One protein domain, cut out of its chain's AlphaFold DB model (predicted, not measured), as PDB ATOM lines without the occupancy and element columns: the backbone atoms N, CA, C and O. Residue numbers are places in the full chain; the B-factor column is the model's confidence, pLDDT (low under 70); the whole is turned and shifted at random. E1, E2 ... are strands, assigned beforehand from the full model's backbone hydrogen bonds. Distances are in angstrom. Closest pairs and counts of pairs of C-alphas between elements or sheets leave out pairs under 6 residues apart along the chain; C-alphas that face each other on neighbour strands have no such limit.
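What this domain is: This is residues 93 to 160 of the 166 residues of the protein "DUF3459 domain-containing protein" of Sphingobacteriales bacterium (UniProt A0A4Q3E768). A long hairpin of E2 and E3, with the short E1 beside E2, makes a three-stranded sheet, and a small separate hairpin of E4 and E5 sits off the E3 side, its strands turned at an angle to the long ones. A long link without named elements, residues 126 to 147, runs back along the length of the sheet before E4. The printed part has 68 residues with five named strands, E1 to E5 in chain order, and no named helix; the class is all strand, though 28 of the 68 residues are in named elements. Both sheets, E1 - E2 - E3 and E4 - E5, are antiparallel, and the whole is compact, with a radius of gyration of the C-alphas of 12.3 A and spans of 35 by 26 by 22 A.

Where its parts are: E2, residues 108 to 115, is 23.7 A long and E3, residues 118 to 125, is 23.0 A. E1 is residues 97 to 100, from C-alpha 97 at (107.598, 106.965, 87.092). E4, residues 148 to 151, and E5, residues 156 to 159, each measure 10.1 A; C-alpha 159 is at (100.754, 124.029, 73.119).

How they stand to each other: E1, E2 and E3 form a meander, each strand the antiparallel neighbour of the one before. In the hairpin E2 and E3, N 111 and O 122 are within hydrogen-bond range at 3.0 A. In the hairpin E1 and E2, N 112 and O 98 are at 2.7 A. E3, an edge strand, and E4 are near each other, with 9 pairs of C-alphas within 10 A. In the hairpin E4 and E5, N 151 and O 156 are at 2.8 A. Residues 102 to 103 pair antiparallel with 134 to 135.

The domain as a whole: The C-alphas farthest apart, of Asn 116 and Ala 129, are 35.3 A apart. The printed part has no cut. The link E3 to E4 is long. The model's pLDDT is under 70 at residues 145 to 146 and 159 to 160.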
ATOM      1  N   SER A  93     116.852 109.718  84.910       92.50
ATOM      2  CA  SER A  93     117.752 108.747  85.558       92.50
ATOM      3  C   SER A  93     117.269 108.199  86.911       92.50
ATOM      4  O   SER A  93     117.655 107.088  87.272       92.50
ATOM      5  N   GLN A  94     116.408 108.919  87.636       90.62
ATOM      6  CA  GLN A  94     115.878 108.514  88.951       90.62
ATOM      7  C   GLN A  94     114.705 107.518  88.866       90.62
ATOM      8  O   GLN A  94     114.309 107.087  87.791       90.62
ATOM      9  N   SER A  95     114.131 107.105  89.997       90.00
ATOM     10  CA  SER A  95     113.099 106.057  90.035       90.00
ATOM     11  C   SER A  95     111.674 106.525  89.729       90.00
ATOM     12  O   SER A  95     110.852 105.689  89.371       90.00
ATOM     13  N   ASN A  96     111.369 107.819  89.869       94.38
ATOM     14  CA  ASN A  96     110.007 108.338  89.723       94.38
ATOM     15  C   ASN A  96     109.446 108.054  88.328       94.38
ATOM     16  O   ASN A  96     109.999 108.506  87.321       94.38
ATOM     17  N   ILE A  97     108.348 107.310  88.291       95.56
ATOM     18  CA  ILE A  97     107.598 106.965  87.092       95.56
ATOM     19  C   ILE A  97     106.119 106.840  87.460       95.56
ATOM     20  O   ILE A  97     105.796 106.325  88.529       95.56
ATOM     21  N   ASN A  98     105.236 107.306  86.586       96.12
ATOM     22  CA  ASN A  98     103.800 107.074  86.685       96.12
ATOM     23  C   ASN A  98     103.247 106.764  85.296       96.12
ATOM     24  O   ASN A  98     103.573 107.470  84.343       96.12
ATOM     25  N   GLU A  99     102.436 105.726  85.165       96.44
ATOM     26  CA  GLU A  99     101.741 105.450  83.909       96.44
ATOM     27  C   GLU A  99     100.706 106.546  83.633       96.44
ATOM     28  O   GLU A  99     100.083 107.071  84.557       96.44
ATOM     29  N   ILE A 100     100.545 106.916  82.364       96.81
ATOM     30  CA  ILE A 100      99.588 107.934  81.938       96.81
ATOM     31  C   ILE A 100      98.572 107.281  81.018       96.81
ATOM     32  O   ILE A 100      98.930 106.720  79.983       96.81
ATOM     33  N   GLN A 101      97.300 107.391  81.387       96.56
ATOM     34  CA  GLN A 101      96.211 106.872  80.578       96.56
ATOM     35  C   GLN A 101      96.091 107.683  79.289       96.56
ATOM     36  O   GLN A 101      96.053 108.922  79.307       96.56
ATOM     37  N   VAL A 102      96.028 106.955  78.177       96.12
ATOM     38  CA  VAL A 102      95.927 107.491  76.822       96.12
ATOM     39  C   VAL A 102      94.546 107.171  76.267       96.12
ATOM     40  O   VAL A 102      94.058 106.052  76.371       96.12
ATOM     41  N   SER A 103      93.915 108.166  75.653       95.25
ATOM     42  CA  SER A 103      92.652 108.005  74.932       95.25
ATOM     43  C   SER A 103      92.861 108.186  73.426       95.25
ATOM     44  O   SER A 103      93.892 108.702  72.986       95.25
ATOM     45  N   LYS A 104      91.876 107.765  72.622       92.44
ATOM     46  CA  LYS A 104      91.878 107.801  71.141       92.44
ATOM     47  C   LYS A 104      92.897 106.889  70.437       92.44
ATOM     48  O   LYS A 104      92.854 106.796  69.215       92.44
ATOM     49  N   SER A 105      93.746 106.169  71.171       92.62
ATOM     50  CA  SER A 105      94.625 105.145  70.600       92.62
ATOM     51  C   SER A 105      94.952 104.040  71.602       92.62
ATOM     52  O   SER A 105      95.308 104.330  72.739       92.62
ATOM     53  N   ASN A 106      94.910 102.788  71.136       92.81
ATOM     54  CA  ASN A 106      95.375 101.609  71.878       92.81
ATOM     55  C   ASN A 106      96.833 101.242  71.549       92.81
ATOM     56  O   ASN A 106      97.399 100.345  72.166       92.81
ATOM     57  N   SER A 107      97.439 101.897  70.552       94.31
ATOM     58  CA  SER A 107      98.836 101.665  70.164       94.31
ATOM     59  C   SER A 107      99.808 102.650  70.801       94.31
ATOM     60  O   SER A 107     101.006 102.580  70.538       94.31
ATOM     61  N   VAL A 108      99.305 103.604  71.582       96.75
ATOM     62  CA  VAL A 108     100.123 104.633  72.212       96.75
ATOM     63  C   VAL A 108     100.198 104.368  73.704       96.75
ATOM     64  O   VAL A 108      99.182 104.330  74.389       96.75
ATOM     65  N   VAL A 109     101.422 104.213  74.197       96.50
ATOM     66  CA  VAL A 109     101.738 104.081  75.617       96.50
ATOM     67  C   VAL A 109     102.367 105.383  76.082       96.50
ATOM     68  O   VAL A 109     103.224 105.941  75.391       96.50
ATOM     69  N   ALA A 110     101.967 105.863  77.257       97.50
ATOM     70  CA  ALA A 110     102.555 107.052  77.847       97.50
ATOM     71  C   ALA A 110     102.896 106.853  79.322       97.50
ATOM     72  O   ALA A 110     102.214 106.144  80.059       97.50
ATOM     73  N   PHE A 111     103.961 107.512  79.764       97.50
ATOM     74  CA  PHE A 111     104.313 107.573  81.176       97.50
ATOM     75  C   PHE A 111     105.012 108.888  81.515       97.50
ATOM     76  O   PHE A 111     105.654 109.530  80.683       97.50
ATOM     77  N   HIS A 112     104.878 109.300  82.768       96.94
ATOM     78  CA  HIS A 112     105.445 110.514  83.328       96.94
ATOM     79  C   HIS A 112     106.689 110.186  84.149       96.94
ATOM     80  O   HIS A 112     106.674 109.283  84.983       96.94
ATOM     81  N   ARG A 113     107.769 110.933  83.922       96.62
ATOM     82  CA  ARG A 113     109.006 110.911  84.712       96.62
ATOM     83  C   ARG A 113     109.236 112.300  85.303       96.62
ATOM     84  O   ARG A 113     109.046 113.300  84.610       96.62
ATOM     85  N   TRP A 114     109.656 112.392  86.563       95.31
ATOM     86  CA  TRP A 114     109.918 113.690  87.194       95.31
ATOM     87  C   TRP A 114     111.013 113.642  88.252       95.31
ATOM     88  O   TRP A 114     111.192 112.649  88.955       95.31
ATOM     89  N   ALA A 115     111.722 114.756  88.392       94.38
ATOM     90  CA  ALA A 115     112.608 115.031  89.515       94.38
ATOM     91  C   ALA A 115     112.695 116.545  89.707       94.38
ATOM     92  O   ALA A 115     112.925 117.280  88.742       94.38
ATOM     93  N   ASN A 116     112.543 117.010  90.948       89.12
ATOM     94  CA  ASN A 116     112.462 118.436  91.269       89.12
ATOM     95  C   ASN A 116     111.408 119.125  90.374       89.12
ATOM     96  O   ASN A 116     110.283 118.646  90.282       89.12
ATOM     97  N   ASN A 117     111.793 120.191  89.666       88.25
ATOM     98  CA  ASN A 117     110.918 120.952  88.767       88.25
ATOM     99  C   ASN A 117     111.001 120.500  87.295       88.25
ATOM    100  O   ASN A 117     110.545 121.216  86.404       88.25
ATOM    101  N   LYS A 118     111.634 119.356  86.999       91.06
ATOM    102  CA  LYS A 118     111.756 118.817  85.636       91.06
ATOM    103  C   LYS A 118     110.783 117.657  85.455       91.06
ATOM    104  O   LYS A 118     110.843 116.673  86.189       91.06
ATOM    105  N   HIS A 119     109.919 117.772  84.449       93.38
ATOM    106  CA  HIS A 119     108.873 116.805  84.128       93.38
ATOM    107  C   HIS A 119     109.010 116.380  82.667       93.38
ATOM    108  O   HIS A 119     109.146 117.227  81.789       93.38
ATOM    109  N   PHE A 120     108.952 115.077  82.420       95.62
ATOM    110  CA  PHE A 120     108.989 114.485  81.089       95.62
ATOM    111  C   PHE A 120     107.756 113.613  80.903       95.62
ATOM    112  O   PHE A 120     107.532 112.681  81.675       95.62
ATOM    113  N   LEU A 121     106.969 113.911  79.876       95.94
ATOM    114  CA  LEU A 121     105.927 113.025  79.380       95.94
ATOM    115  C   LEU A 121     106.519 112.225  78.221       95.94
ATOM    116  O   LEU A 121     106.882 112.796  77.197       95.94
ATOM    117  N   ILE A 122     106.650 110.917  78.403       97.19
ATOM    118  CA  ILE A 122     107.123 110.006  77.368       97.19
ATOM    119  C   ILE A 122     105.884 109.467  76.671       97.19
ATOM    120  O   ILE A 122     104.985 108.965  77.342       97.19
ATOM    121  N   VAL A 123     105.849 109.565  75.345       96.62
ATOM    122  CA  VAL A 123     104.750 109.077  74.508       96.62
ATOM    123  C   VAL A 123     105.343 108.202  73.416       96.62
ATOM    124  O   VAL A 123     106.211 108.644  72.665       96.62
ATOM    125  N   ILE A 124     104.903 106.952  73.346       96.38
ATOM    126  CA  ILE A 124     105.448 105.948  72.436       96.38
ATOM    127  C   ILE A 124     104.304 105.352  71.639       96.38
ATOM    128  O   ILE A 124     103.412 104.729  72.205       96.38
ATOM    129  N   ASN A 125     104.363 105.496  70.319       95.31
ATOM    130  CA  ASN A 125     103.532 104.712  69.418       95.31
ATOM    131  C   ASN A 125     104.242 103.389  69.110       95.31
ATOM    132  O   ASN A 125     105.322 103.392  68.520       95.31
ATOM    133  N   VAL A 126     103.645 102.268  69.516       92.25
ATOM    134  CA  VAL A 126     104.195 100.924  69.271       92.25
ATOM    135  C   VAL A 126     103.755 100.330  67.930       92.25
ATOM    136  O   VAL A 126     104.225  99.259  67.555       92.25
ATOM    137  N   ASN A 127     102.869 101.009  67.195       91.31
ATOM    138  CA  ASN A 127     102.433 100.583  65.868       91.31
ATOM    139  C   ASN A 127     103.253 101.269  64.760       91.31
ATOM    140  O   ASN A 127     103.771 102.370  64.938       91.31
ATOM    141  N   ALA A 128     103.341 100.624  63.596       88.06
ATOM    142  CA  ALA A 128     104.021 101.165  62.421       88.06
ATOM    143  C   ALA A 128     103.267 102.355  61.799       88.06
ATOM    144  O   ALA A 128     103.885 103.260  61.244       88.06
ATOM    145  N   ALA A 129     101.935 102.359  61.890       91.06
ATOM    146  CA  ALA A 129     101.104 103.445  61.384       91.06
ATOM    147  C   ALA A 129     101.049 104.623  62.369       91.06
ATOM    148  O   ALA A 129     101.043 104.433  63.589       91.06
ATOM    149  N   ALA A 130     100.956 105.843  61.834       92.00
ATOM    150  CA  ALA A 130     100.709 107.038  62.635       92.00
ATOM    151  C   ALA A 130      99.382 106.916  63.401       92.00
ATOM    152  O   ALA A 130      98.399 106.387  62.882       92.00
ATOM    153  N   ALA A 131      99.356 107.426  64.631       92.44
ATOM    154  CA  ALA A 131      98.186 107.390  65.497       92.44
ATOM    155  C   ALA A 131      97.952 108.759  66.138       92.44
ATOM    156  O   ALA A 131      98.899 109.474  66.468       92.44
ATOM    157  N   VAL A 132      96.680 109.100  66.346       92.88
ATOM    158  CA  VAL A 132      96.276 110.274  67.122       92.88
ATOM    159  C   VAL A 132      95.952 109.816  68.537       92.88
ATOM    160  O   VAL A 132      95.116 108.941  68.732       92.88
ATOM    161  N   ALA A 133      96.600 110.424  69.524       92.38
ATOM    162  CA  ALA A 133      96.386 110.142  70.937       92.38
ATOM    163  C   ALA A 133      95.994 111.421  71.680       92.38
ATOM    164  O   ALA A 133      96.441 112.515  71.335       92.38
ATOM    165  N   ALA A 134      95.167 111.274  72.711       92.62
ATOM    166  CA  ALA A 134      94.813 112.354  73.621       92.62
ATOM    167  C   ALA A 134      95.209 111.982  75.054       92.62
ATOM    168  O   ALA A 134      94.868 110.904  75.548       92.62
ATOM    169  N   ILE A 135      95.933 112.893  75.706       91.50
ATOM    170  CA  ILE A 135      96.480 112.726  77.052       91.50
ATOM    171  C   ILE A 135      95.920 113.830  77.943       91.50
ATOM    172  O   ILE A 135      96.110 115.016  77.668       91.50
ATOM    173  N   ASP A 136      95.261 113.439  79.032       90.38
ATOM    174  CA  ASP A 136      94.864 114.383  80.071       90.38
ATOM    175  C   ASP A 136      96.082 114.759  80.917       90.38
ATOM    176  O   ASP A 136      96.581 113.958  81.713       90.38
ATOM    177  N   LEU A 137      96.553 115.996  80.757       88.12
ATOM    178  CA  LEU A 137      97.717 116.487  81.482       88.12
ATOM    179  C   LEU A 137      97.470 116.553  82.996       88.12
ATOM    180  O   LEU A 137      98.437 116.494  83.751       88.12
ATOM    181  N   ARG A 138      96.228 116.598  83.495       88.50
ATOM    182  CA  ARG A 138      95.947 116.593  84.947       88.50
ATOM    183  C   ARG A 138      96.512 115.359  85.667       88.50
ATOM    184  O   ARG A 138      96.751 115.430  86.864       88.50
ATOM    185  N   GLN A 139      96.804 114.284  84.932       91.44
ATOM    186  CA  GLN A 139      97.467 113.075  85.437       91.44
ATOM    187  C   GLN A 139      98.950 113.276  85.801       91.44
ATOM    188  O   GLN A 139      99.537 112.449  86.496       91.44
ATOM    189  N   LEU A 140      99.590 114.345  85.315       89.62
ATOM    190  CA  LEU A 140     100.983 114.644  85.644       89.62
ATOM    191  C   LEU A 140     101.071 115.216  87.058       89.62
ATOM    192  O   LEU A 140     100.310 116.121  87.403       89.62
ATOM    193  N   ALA A 141     102.080 114.793  87.821       84.31
ATOM    194  CA  ALA A 141     102.417 115.375  89.124       84.31
ATOM    195  C   ALA A 141     103.053 116.779  88.982       84.31
ATOM    196  O   ALA A 141     104.160 117.020  89.455       84.31
ATOM    197  N   PHE A 142     102.394 117.690  88.261       81.12
ATOM    198  CA  PHE A 142     102.852 119.045  87.960       81.12
ATOM    199  C   PHE A 142     101.700 120.041  88.130       81.12
ATOM    200  O   PHE A 142     100.827 120.170  87.271       81.12
ATOM    201  N   ASN A 143     101.702 120.766  89.247       70.94
ATOM    202  CA  ASN A 143     100.607 121.653  89.637       70.94
ATOM    203  C   ASN A 143     100.800 123.077  89.100       70.94
ATOM    204  O   ASN A 143     100.963 124.022  89.869       70.94
ATOM    205  N   GLN A 144     100.778 123.237  87.773       72.81
ATOM    206  CA  GLN A 144     100.699 124.554  87.133       72.81
ATOM    207  C   GLN A 144      99.513 124.669  86.172       72.81
ATOM    208  O   GLN A 144      99.143 123.703  85.496       72.81
ATOM    209  N   LYS A 145      98.926 125.876  86.143       66.38
ATOM    210  CA  LYS A 145      97.740 126.231  85.342       66.38
ATOM    211  C   LYS A 145      98.021 126.242  83.839       66.38
ATOM    212  O   LYS A 145      97.157 125.853  83.063       66.38
ATOM    213  N   THR A 146      99.226 126.647  83.444       67.50
ATOM    214  CA  THR A 146      99.660 126.687  82.045       67.50
ATOM    215  C   THR A 146     100.817 125.727  81.860       67.50
ATOM    216  O   THR A 146     101.704 125.645  82.709       67.50
ATOM    217  N   ARG A 147     100.792 124.973  80.762       76.38
ATOM    218  CA  ARG A 147     101.809 123.974  80.450       76.38
ATOM    219  C   ARG A 147     102.236 124.151  79.004       76.38
ATOM    220  O   ARG A 147     101.400 124.182  78.106       76.38
ATOM    221  N   GLN A 148     103.539 124.278  78.810       81.94
ATOM    222  CA  GLN A 148     104.175 124.205  77.506       81.94
ATOM    223  C   GLN A 148     104.957 122.899  77.469       81.94
ATOM    224  O   GLN A 148     105.656 122.559  78.425       81.94
ATOM    225  N   LEU A 149     104.778 122.149  76.391       87.69
ATOM    226  CA  LEU A 149     105.498 120.913  76.151       87.69
ATOM    227  C   LEU A 149     106.399 121.144  74.941       87.69
ATOM    228  O   LEU A 149     105.956 121.689  73.936       87.69
ATOM    229  N   THR A 150     107.645 120.707  75.039       91.81
ATOM    230  CA  THR A 150     108.590 120.687  73.922       91.81
ATOM    231  C   THR A 150     109.041 119.248  73.758       91.81
ATOM    232  O   THR A 150     109.447 118.600  74.729       91.81
ATOM    233  N   ASP A 151     108.949 118.726  72.542       93.75
ATOM    234  CA  ASP A 151     109.524 117.439  72.192       93.75
ATOM    235  C   ASP A 151     111.040 117.583  72.107       93.75
ATOM    236  O   ASP A 151     111.594 118.135  71.162       93.75
ATOM    237  N   VAL A 152     111.720 117.053  73.117       94.12
ATOM    238  CA  VAL A 152     113.178 117.113  73.243       94.12
ATOM    239  C   VAL A 152     113.927 116.272  72.202       94.12
ATOM    240  O   VAL A 152     115.150 116.378  72.113       94.12
ATOM    241  N   LEU A 153     113.247 115.415  71.434       92.31
ATOM    242  CA  LEU A 153     113.864 114.629  70.360       92.31
ATOM    243  C   LEU A 153     113.854 115.372  69.021       92.31
ATOM    244  O   LEU A 153     114.784 115.206  68.236       92.31
ATOM    245  N   THR A 154     112.820 116.177  68.763       88.38
ATOM    246  CA  THR A 154     112.625 116.878  67.478       88.38
ATOM    247  C   THR A 154     112.707 118.402  67.580       88.38
ATOM    248  O   THR A 154     112.768 119.075  66.554       88.38
ATOM    249  N   ASN A 155     112.734 118.947  68.799       82.94
ATOM    250  CA  ASN A 155     112.536 120.364  69.127       82.94
ATOM    251  C   ASN A 155     111.177 120.928  68.670       82.94
ATOM    252  O   ASN A 155     111.039 122.135  68.488       82.94
ATOM    253  N   GLY A 156     110.172 120.070  68.466       77.25
ATOM    254  CA  GLY A 156     108.807 120.500  68.171       77.25
ATOM    255  C   GLY A 156     108.098 121.027  69.420       77.25
ATOM    256  O   GLY A 156     108.149 120.399  70.474       77.25
ATOM    257  N   ASP A 157     107.395 122.151  69.302       75.00
ATOM    258  CA  ASP A 157     106.601 122.707  70.398       75.00
ATOM    259  C   ASP A 157     105.142 122.243  70.338       75.00
ATOM    260  O   ASP A 157     104.491 122.260  69.293       75.00
ATOM    261  N   PHE A 158     104.607 121.879  71.501       75.06
ATOM    262  CA  PHE A 158     103.220 121.485  71.703       75.06
ATOM    263  C   PHE A 158     102.570 122.430  72.716       75.06
ATOM    264  O   PHE A 158     102.923 122.471  73.899       75.06
ATOM    265  N   LEU A 159     101.576 123.188  72.255       60.28
ATOM    266  CA  LEU A 159     100.754 124.029  73.119       60.28
ATOM    267  C   LEU A 159      99.536 123.235  73.582       60.28
ATOM    268  O   LEU A 159      98.679 122.871  72.776       60.28
ATOM    269  N   SER A 160      99.414 123.002  74.889       60.31
ATOM    270  CA  SER A 160      98.142 122.547  75.447       60.31
ATOM    271  C   SER A 160      97.240 123.757  75.676       60.31
ATOM    272  O   SER A 160      97.562 124.616  76.499       60.31
TER     273      SER A 160